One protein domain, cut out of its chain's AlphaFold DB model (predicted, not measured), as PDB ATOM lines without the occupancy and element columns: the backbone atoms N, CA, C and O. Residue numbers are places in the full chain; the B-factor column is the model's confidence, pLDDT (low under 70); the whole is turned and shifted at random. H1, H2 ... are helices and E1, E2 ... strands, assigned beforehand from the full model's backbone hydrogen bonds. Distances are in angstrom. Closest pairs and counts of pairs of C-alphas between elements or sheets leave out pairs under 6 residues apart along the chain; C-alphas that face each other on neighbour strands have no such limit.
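Overview. This is residues 2 to 69 of the 313 residues of an uncharacterized protein of Acyrthosiphon pisum (UniProt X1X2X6). Two helices, H1 and H3, pack on each other at a slant and make the core, with H3 over one face of a small sheet of two strands, E1 and E2. The short H2 sits near the starts of H1 and H3, and residues 2 to 13, with no named element, arch past H1 on the side away from H3. The printed part has 68 residues, with three named helices and two named strands in the order H1, E1, H2, H3, E2; the sheet is parallel, in the order E1, E2, and the class is mixed, helices and strands. The whole is compact, with a radius of gyration of the C-alphas of 11.1 A, and rounded, spanning 28 by 26 by 21 A.

Arrangement. After residues 2 to 13 comes H1, residues 14 to 27. It touches H3, residues 52 to 60, the closest C-alphas being those of Gly 14 and Ala 52, 3.9 A apart; the two run the same way at a steep tilt of 40 degrees. H1, with residues 14 to 17 alone, only just touches H2, residues 43 to 46, with 3 pairs of C-alphas within 8 A, the closest those of Gly 14 and Ser 44 at 4.4 A. E1, residues 36 to 39, is the parallel neighbour of E2, residues 65 to 68, at 22 degrees between their directions. N 37 and O 65 are within hydrogen-bond range at 2.8 A, as are N 67 and O 37 at 2.7 A. E1, H2, H3 and E2 form a strand-helix-strand unit, two parallel neighbour strands with helices between, and its crossover is right-handed. The closest C-alphas of E1 and H3 are those of Met 37 and Cys 53, 7.3 A apart. H2 and H3 touch only at the corner by their link, with Asn 45 and Ala 52 closest at 4.6 A between C-alphas. E2 is apart from H1 and from H2. In H1 and H3 every O i to N i+4 pair is within hydrogen-bond range; H2 is too short for such a pair, and its one O i to N i+3 pair is not within range.

Along the chain. H1 begins at C-alpha 14, (202.971, 241.832, 274.895), and measures 20.0 A to C-alpha 27. E1 measures 9.9 A, H2 5.2 A and H3 12.0 A, the last ending at C-alpha 60, (213.529, 252.388, 274.307). E2 measures 9.4 A and ends at C-alpha 68, (212.451, 236.883, 285.515).

Size, cuts and confidence. The two C-alphas farthest apart are those of Lys 2 and Lys 49, at 30.2 A. The printed part has no cut. The links E1 to H2, H2 to H3 and H3 to E2 are tight, the link H1 to E1 is short, and no link is long. The mean pLDDT of the printed part is 91.9, and no printed residue is under 70.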
ATOM      1  N   LYS A   2     208.315 253.037 294.975       70.00
ATOM      2  CA  LYS A   2     207.338 254.039 294.529       70.00
ATOM      3  C   LYS A   2     206.530 253.443 293.378       70.00
ATOM      4  O   LYS A   2     207.141 252.860 292.484       70.00
ATOM      5  N   LEU A   3     205.204 253.558 293.400       75.75
ATOM      6  CA  LEU A   3     204.363 253.098 292.293       75.75
ATOM      7  C   LEU A   3     204.309 254.192 291.220       75.75
ATOM      8  O   LEU A   3     203.924 255.320 291.501       75.75
ATOM      9  N   LEU A   4     204.715 253.880 289.988       82.75
ATOM     10  CA  LEU A   4     204.754 254.879 288.910       82.75
ATOM     11  C   LEU A   4     203.394 255.056 288.219       82.75
ATOM     12  O   LEU A   4     203.045 256.180 287.839       82.75
ATOM     13  N   GLY A   5     202.639 253.963 288.102       82.88
ATOM     14  CA  GLY A   5     201.309 253.893 287.505       82.88
ATOM     15  C   GLY A   5     200.840 252.443 287.358       82.88
ATOM     16  O   GLY A   5     201.639 251.513 287.479       82.88
ATOM     17  N   VAL A   6     199.543 252.258 287.106       83.88
ATOM     18  CA  VAL A   6     198.933 250.959 286.759       83.88
ATOM     19  C   VAL A   6     198.137 251.170 285.471       83.88
ATOM     20  O   VAL A   6     196.929 251.389 285.542       83.88
ATOM     21  N   PRO A   7     198.800 251.243 284.306       84.19
ATOM     22  CA  PRO A   7     198.137 251.651 283.080       84.19
ATOM     23  C   PRO A   7     197.145 250.579 282.625       84.19
ATOM     24  O   PRO A   7     197.423 249.377 282.670       84.19
ATOM     25  N   LYS A   8     195.966 251.019 282.182       83.62
ATOM     26  CA  LYS A   8     194.958 250.130 281.612       83.62
ATOM     27  C   LYS A   8     195.380 249.738 280.203       83.62
ATOM     28  O   LYS A   8     195.593 250.597 279.356       83.62
ATOM     29  N   ILE A   9     195.432 248.438 279.948       89.12
ATOM     30  CA  ILE A   9     195.742 247.895 278.626       89.12
ATOM     31  C   ILE A   9     194.468 247.387 277.938       89.12
ATOM     32  O   ILE A   9     193.579 246.860 278.612       89.12
ATOM     33  N   PRO A  10     194.351 247.522 276.605       87.38
ATOM     34  CA  PRO A  10     193.178 247.061 275.857       87.38
ATOM     35  C   PRO A  10     193.048 245.530 275.824       87.38
ATOM     36  O   PRO A  10     191.950 245.004 275.668       87.38
ATOM     37  N   ASN A  11     194.164 244.807 275.949       91.19
ATOM     38  CA  ASN A  11     194.232 243.348 275.997       91.19
ATOM     39  C   ASN A  11     195.553 242.904 276.652       91.19
ATOM     40  O   ASN A  11     196.461 243.711 276.832       91.19
ATOM     41  N   GLY A  12     195.674 241.617 276.985       89.44
ATOM     42  CA  GLY A  12     196.858 241.045 277.644       89.44
ATOM     43  C   GLY A  12     198.030 240.696 276.716       89.44
ATOM     44  O   GLY A  12     198.815 239.812 277.052       89.44
ATOM     45  N   THR A  13     198.133 241.304 275.529       95.06
ATOM     46  CA  THR A  13     199.247 241.023 274.606       95.06
ATOM     47  C   THR A  13     200.526 241.746 275.028       95.06
ATOM     48  O   THR A  13     200.477 242.804 275.655       95.06
ATOM     49  N   GLY A  14     201.678 241.206 274.619       95.88
ATOM     50  CA  GLY A  14     202.971 241.832 274.895       95.88
ATOM     51  C   GLY A  14     203.116 243.235 274.297       95.88
ATOM     52  O   GLY A  14     203.711 244.102 274.925       95.88
ATOM     53  N   GLU A  15     202.517 243.502 273.131       97.25
ATOM     54  CA  GLU A  15     202.527 244.838 272.508       97.25
ATOM     55  C   GLU A  15     201.747 245.864 273.332       97.25
ATOM     56  O   GLU A  15     202.235 246.972 273.560       97.25
ATOM     57  N   ALA A  16     200.559 245.487 273.814       96.50
ATOM     58  CA  ALA A  16     199.745 246.352 274.657       96.50
ATOM     59  C   ALA A  16     200.449 246.658 275.988       96.50
ATOM     60  O   ALA A  16     200.488 247.811 276.414       96.50
ATOM     61  N   GLN A  17     201.063 245.644 276.609       96.44
ATOM     62  CA  GLN A  17     201.858 245.803 277.829       96.44
ATOM     63  C   GLN A  17     203.083 246.703 277.604       96.44
ATOM     64  O   GLN A  17     203.286 247.656 278.352       96.44
ATOM     65  N   ALA A  18     203.878 246.442 276.561       97.25
ATOM     66  CA  ALA A  18     205.082 247.217 276.260       97.25
ATOM     67  C   ALA A  18     204.772 248.680 275.938       97.25
ATOM     68  O   ALA A  18     205.492 249.566 276.386       97.25
ATOM     69  N   THR A  19     203.708 248.937 275.171       97.69
ATOM     70  CA  THR A  19     203.288 250.299 274.815       97.69
ATOM     71  C   THR A  19     202.864 251.077 276.054       97.69
ATOM     72  O   THR A  19     203.401 252.150 276.301       97.69
ATOM     73  N   ALA A  20     202.012 250.489 276.894       96.06
ATOM     74  CA  ALA A  20     201.554 251.133 278.120       96.06
ATOM     75  C   ALA A  20     202.693 251.420 279.115       96.06
ATOM     76  O   ALA A  20     202.709 252.461 279.769       96.06
ATOM     77  N   VAL A  21     203.664 250.505 279.240       95.75
ATOM     78  CA  VAL A  21     204.852 250.738 280.075       95.75
ATOM     79  C   VAL A  21     205.730 251.836 279.477       95.75
ATOM     80  O   VAL A  21     206.219 252.681 280.221       95.75
ATOM     81  N   PHE A  22     205.923 251.850 278.158       97.00
ATOM     82  CA  PHE A  22     206.727 252.864 277.479       97.00
ATOM     83  C   PHE A  22     206.139 254.271 277.638       97.00
ATOM     84  O   PHE A  22     206.846 255.160 278.103       97.00
ATOM     85  N   GLU A  23     204.846 254.449 277.358       96.56
ATOM     86  CA  GLU A  23     204.137 255.728 277.524       96.56
ATOM     87  C   GLU A  23     204.243 256.234 278.970       96.56
ATOM     88  O   GLU A  23     204.612 257.382 279.214       96.56
ATOM     89  N   LEU A  24     204.047 255.348 279.955       94.94
ATOM     90  CA  LEU A  24     204.210 255.698 281.367       94.94
ATOM     91  C   LEU A  24     205.645 256.145 281.701       94.94
ATOM     92  O   LEU A  24     205.848 257.026 282.539       94.94
ATOM     93  N   LEU A  25     206.660 255.533 281.089       95.25
ATOM     94  CA  LEU A  25     208.057 255.920 281.292       95.25
ATOM     95  C   LEU A  25     208.390 257.258 280.620       95.25
ATOM     96  O   LEU A  25     209.169 258.022 281.200       95.25
ATOM     97  N   GLU A  26     207.801 257.555 279.458       95.88
ATOM     98  CA  GLU A  26     207.898 258.863 278.790       95.88
ATOM     99  C   GLU A  26     207.277 259.963 279.649       95.88
ATOM    100  O   GLU A  26     207.953 260.934 279.989       95.88
ATOM    101  N   GLU A  27     206.036 259.771 280.100       94.75
ATOM    102  CA  GLU A  27     205.314 260.722 280.953       94.75
ATOM    103  C   GLU A  27     206.061 261.045 282.254       94.75
ATOM    104  O   GLU A  27     205.954 262.143 282.806       94.75
ATOM    105  N   ARG A  28     206.812 260.074 282.779       92.31
ATOM    106  CA  ARG A  28     207.603 260.221 284.008       92.31
ATOM    107  C   ARG A  28     209.041 260.670 283.755       92.31
ATOM    108  O   ARG A  28     209.752 260.921 284.730       92.31
ATOM    109  N   ASN A  29     209.462 260.784 282.496       94.94
ATOM    110  CA  ASN A  29     210.826 261.103 282.082       94.94
ATOM    111  C   ASN A  29     211.874 260.138 282.685       94.94
ATOM    112  O   ASN A  29     212.872 260.549 283.284       94.94
ATOM    113  N   LEU A  30     211.600 258.828 282.596       94.50
ATOM    114  CA  LEU A  30     212.393 257.758 283.225       94.50
ATOM    115  C   LEU A  30     213.069 256.797 282.238       94.50
ATOM    116  O   LEU A  30     213.798 255.914 282.692       94.50
ATOM    117  N   ILE A  31     212.876 256.959 280.926       94.75
ATOM    118  CA  ILE A  31     213.435 256.064 279.891       94.75
ATOM    119  C   ILE A  31     214.948 255.849 280.059       94.75
ATOM    120  O   ILE A  31     215.431 254.715 280.051       94.75
ATOM    121  N   GLU A  32     215.696 256.922 280.301       93.31
ATOM    122  CA  GLU A  32     217.158 256.862 280.439       93.31
ATOM    123  C   GLU A  32     217.631 256.298 281.788       93.31
ATOM    124  O   GLU A  32     218.817 256.054 281.985       93.31
ATOM    125  N   ARG A  33     216.721 256.091 282.750       91.00
ATOM    126  CA  ARG A  33     217.063 255.682 284.125       91.00
ATOM    127  C   ARG A  33     216.783 254.216 284.428       91.00
ATOM    128  O   ARG A  33     217.181 253.729 285.485       91.00
ATOM    129  N   ILE A  34     216.069 253.515 283.555       91.19
ATOM    130  CA  ILE A  34     215.703 252.115 283.779       91.19
ATOM    131  C   ILE A  34     216.783 251.174 283.251       91.19
ATOM    132  O   ILE A  34     217.202 251.297 282.114       91.19
ATOM    133  N   ASN A  35     217.232 250.213 284.053       91.69
ATOM    134  CA  ASN A  35     218.257 249.242 283.629       91.69
ATOM    135  C   ASN A  35     217.760 247.793 283.662       91.69
ATOM    136  O   ASN A  35     218.397 246.907 283.097       91.69
ATOM    137  N   PHE A  36     216.621 247.550 284.311       91.44
ATOM    138  CA  PHE A  36     216.108 246.218 284.604       91.44
ATOM    139  C   PHE A  36     214.612 246.140 284.317       91.44
ATOM    140  O   PHE A  36     213.879 247.108 284.528       91.44
ATOM    141  N   MET A  37     214.160 244.958 283.913       91.81
ATOM    142  CA  MET A  37     212.752 244.587 283.816       91.81
ATOM    143  C   MET A  37     212.496 243.392 284.725       91.81
ATOM    144  O   MET A  37     213.179 242.380 284.604       91.81
ATOM    145  N   SER A  38     211.500 243.492 285.602       88.75
ATOM    146  CA  SER A  38     210.990 242.365 286.390       88.75
ATOM    147  C   SER A  38     209.642 241.940 285.825       88.75
ATOM    148  O   SER A  38     208.783 242.795 285.624       88.75
ATOM    149  N   PHE A  39     209.459 240.647 285.569       89.00
ATOM    150  CA  PHE A  39     208.263 240.125 284.903       89.00
ATOM    151  C   PHE A  39     208.022 238.649 285.242       89.00
ATOM    152  O   PHE A  39     208.973 237.894 285.465       89.00
ATOM    153  N   ASP A  40     206.758 238.217 285.246       89.00
ATOM    154  CA  ASP A  40     206.430 236.789 285.179       89.00
ATOM    155  C   ASP A  40     206.858 236.204 283.821       89.00
ATOM    156  O   ASP A  40     206.908 236.897 282.808       89.00
ATOM    157  N   THR A  41     207.179 234.914 283.762       88.56
ATOM    158  CA  THR A  41     207.646 234.270 282.522       88.56
ATOM    159  C   THR A  41     206.522 233.799 281.597       88.56
ATOM    160  O   THR A  41     206.713 232.836 280.851       88.56
ATOM    161  N   THR A  42     205.363 234.462 281.598       89.94
ATOM    162  CA  THR A  42     204.312 234.184 280.609       89.94
ATOM    163  C   THR A  42     204.785 234.521 279.192       89.94
ATOM    164  O   THR A  42     205.741 235.275 278.978       89.94
ATOM    165  N   ALA A  43     204.120 233.954 278.183       90.25
ATOM    166  CA  ALA A  43     204.476 234.188 276.783       90.25
ATOM    167  C   ALA A  43     204.269 235.652 276.349       90.25
ATOM    168  O   ALA A  43     205.044 236.152 275.532       90.25
ATOM    169  N   SER A  44     203.263 236.343 276.901       92.88
ATOM    170  CA  SER A  44     203.009 237.762 276.624       92.88
ATOM    171  C   SER A  44     204.132 238.657 277.141       92.88
ATOM    172  O   SER A  44     204.475 239.612 276.457       92.88
ATOM    173  N   ASN A  45     204.777 238.312 278.257       93.38
ATOM    174  CA  ASN A  45     205.913 239.067 278.788       93.38
ATOM    175  C   ASN A  45     207.258 238.654 278.166       93.38
ATOM    176  O   ASN A  45     208.048 239.508 277.756       93.38
ATOM    177  N   SER A  46     207.515 237.345 278.078       92.50
ATOM    178  CA  SER A  46     208.841 236.768 277.797       92.50
ATOM    179  C   SER A  46     209.031 236.213 276.375       92.50
ATOM    180  O   SER A  46     210.092 235.677 276.046       92.50
ATOM    181  N   GLY A  47     208.011 236.314 275.517       91.75
ATOM    182  CA  GLY A  47     208.058 235.828 274.138       91.75
ATOM    183  C   GLY A  47     209.186 236.459 273.311       91.75
ATOM    184  O   GLY A  47     209.348 237.673 273.269       91.75
ATOM    185  N   VAL A  48     209.933 235.631 272.575       88.44
ATOM    186  CA  VAL A  48     211.157 236.049 271.853       88.44
ATOM    187  C   VAL A  48     210.892 237.088 270.752       88.44
ATOM    188  O   VAL A  48     211.765 237.887 270.431       88.44
ATOM    189  N   LYS A  49     209.697 237.082 270.145       88.44
ATOM    190  CA  LYS A  49     209.349 237.983 269.028       88.44
ATOM    191  C   LYS A  49     208.397 239.104 269.436       88.44
ATOM    192  O   LYS A  49     208.584 240.243 269.015       88.44
ATOM    193  N   THR A  50     207.382 238.751 270.219       93.50
ATOM    194  CA  THR A  50     206.222 239.597 270.544       93.50
ATOM    195  C   THR A  50     205.997 239.731 272.050       93.50
ATOM    196  O   THR A  50     204.926 240.157 272.471       93.50
ATOM    197  N   GLY A  51     206.968 239.310 272.866       95.88
ATOM    198  CA  GLY A  51     206.919 239.497 274.310       95.88
ATOM    199  C   GLY A  51     207.126 240.962 274.680       95.88
ATOM    200  O   GLY A  51     207.909 241.659 274.031       95.88
ATOM    201  N   ALA A  52     206.458 241.411 275.738       96.81
ATOM    202  CA  ALA A  52     206.510 242.786 276.214       96.81
ATOM    203  C   ALA A  52     207.944 243.263 276.453       96.81
ATOM    204  O   ALA A  52     208.287 244.371 276.056       96.81
ATOM    205  N   CYS A  53     208.807 242.412 277.014       95.25
ATOM    206  CA  CYS A  53     210.205 242.757 277.279       95.25
ATOM    207  C   CYS A  53     210.964 243.130 275.997       95.25
ATOM    208  O   CYS A  53     211.583 244.185 275.925       95.25
ATOM    209  N   VAL A  54     210.855 242.295 274.958       94.81
ATOM    210  CA  VAL A  54     211.533 242.510 273.667       94.81
ATOM    211  C   VAL A  54     210.998 243.757 272.966       94.81
ATOM    212  O   VAL A  54     211.740 244.492 272.318       94.81
ATOM    213  N   LEU A  55     209.691 243.992 273.058       97.25
ATOM    214  CA  LEU A  55     209.049 245.144 272.431       97.25
ATOM    215  C   LEU A  55     209.380 246.444 273.169       97.25
ATOM    216  O   LEU A  55     209.620 247.460 272.523       97.25
ATOM    217  N   LEU A  56     209.457 246.407 274.499       97.06
ATOM    218  CA  LEU A  56     209.826 247.553 275.321       97.06
ATOM    219  C   LEU A  56     211.266 248.005 275.038       97.06
ATOM    220  O   LEU A  56     211.499 249.190 274.819       97.06
ATOM    221  N   GLU A  57     212.212 247.071 274.931       95.62
ATOM    222  CA  GLU A  57     213.600 247.374 274.546       95.62
ATOM    223  C   GLU A  57     213.699 247.997 273.154       95.62
ATOM    224  O   GLU A  57     214.444 248.954 272.960       95.62
ATOM    225  N   LYS A  58     212.906 247.517 272.187       96.31
ATOM    226  CA  LYS A  58     212.835 248.128 270.848       96.31
ATOM    227  C   LYS A  58     212.306 249.559 270.892       96.31
ATOM    228  O   LYS A  58     212.818 250.403 270.162       96.31
ATOM    229  N   LYS A  59     211.296 249.834 271.727       96.75
ATOM    230  CA  LYS A  59     210.744 251.188 271.906       96.75
ATOM    231  C   LYS A  59     211.768 252.119 272.567       96.75
ATOM    232  O   LYS A  59     211.968 253.230 272.087       96.75
ATOM    233  N   ILE A  60     212.479 251.638 273.589       96.25
ATOM    234  CA  ILE A  60     213.529 252.388 274.307       96.25
ATOM    235  C   ILE A  60     214.837 252.488 273.504       96.25
ATOM    236  O   ILE A  60     215.633 253.392 273.731       96.25
ATOM    237  N   LYS A  61     215.059 251.582 272.544       95.44
ATOM    238  CA  LYS A  61     216.289 251.447 271.743       95.44
ATOM    239  C   LYS A  61     217.533 251.146 272.585       95.44
ATOM    240  O   LYS A  61     218.637 251.568 272.247       95.44
ATOM    241  N   ARG A  62     217.355 250.394 273.674       93.44
ATOM    242  CA  ARG A  62     218.429 249.935 274.559       93.44
ATOM    243  C   ARG A  62     218.060 248.601 275.193       93.44
ATOM    244  O   ARG A  62     216.897 248.374 275.524       93.44
ATOM    245  N   ASP A  63     219.066 247.761 275.398       91.25
ATOM    246  CA  ASP A  63     218.911 246.507 276.126       91.25
ATOM    247  C   ASP A  63     218.727 246.757 277.628       91.25
ATOM    248  O   ASP A  63     219.437 247.552 278.251       91.25
ATOM    249  N   LEU A  64     217.780 246.037 278.217       93.44
ATOM    250  CA  LEU A  64     217.461 246.039 279.637       93.44
ATOM    251  C   LEU A  64     217.678 244.637 280.211       93.44
ATOM    252  O   LEU A  64     217.388 243.620 279.579       93.44
ATOM    253  N   LEU A  65     218.154 244.555 281.449       92.44
ATOM    254  CA  LEU A  65     218.430 243.273 282.091       92.44
ATOM    255  C   LEU A  65     217.150 242.607 282.604       92.44
ATOM    256  O   LEU A  65     216.308 243.229 283.251       92.44
ATOM    257  N   SER A  66     217.000 241.316 282.312       91.12
ATOM    258  CA  SER A  66     215.765 240.562 282.545       91.12
ATOM    259  C   SER A  66     215.742 239.845 283.901       91.12
ATOM    260  O   SER A  66     216.258 238.743 284.029       91.12
ATOM    261  N   LEU A  67     215.075 240.411 284.903       89.50
ATOM    262  CA  LEU A  67     214.846 239.794 286.214       89.50
ATOM    263  C   LEU A  67     213.549 238.967 286.207       89.50
ATOM    264  O   LEU A  67     212.516 239.380 286.733       89.50
ATOM    265  N   ALA A  68     213.597 237.790 285.585       89.06
ATOM    266  CA  ALA A  68     212.451 236.883 285.515       89.06
ATOM    267  C   ALA A  68     211.980 236.432 286.913       89.06
ATOM    268  O   ALA A  68     212.795 236.095 287.778       89.06
ATOM    269  N   SER A  69     210.668 236.387 287.141       86.44
ATOM    270  CA  SER A  69     210.084 236.003 288.430       86.44
ATOM    271  C   SER A  69     210.400 234.557 288.791       86.44
ATOM    272  O   SER A  69     209.912 233.621 288.159       86.44
TER     273      SER A  69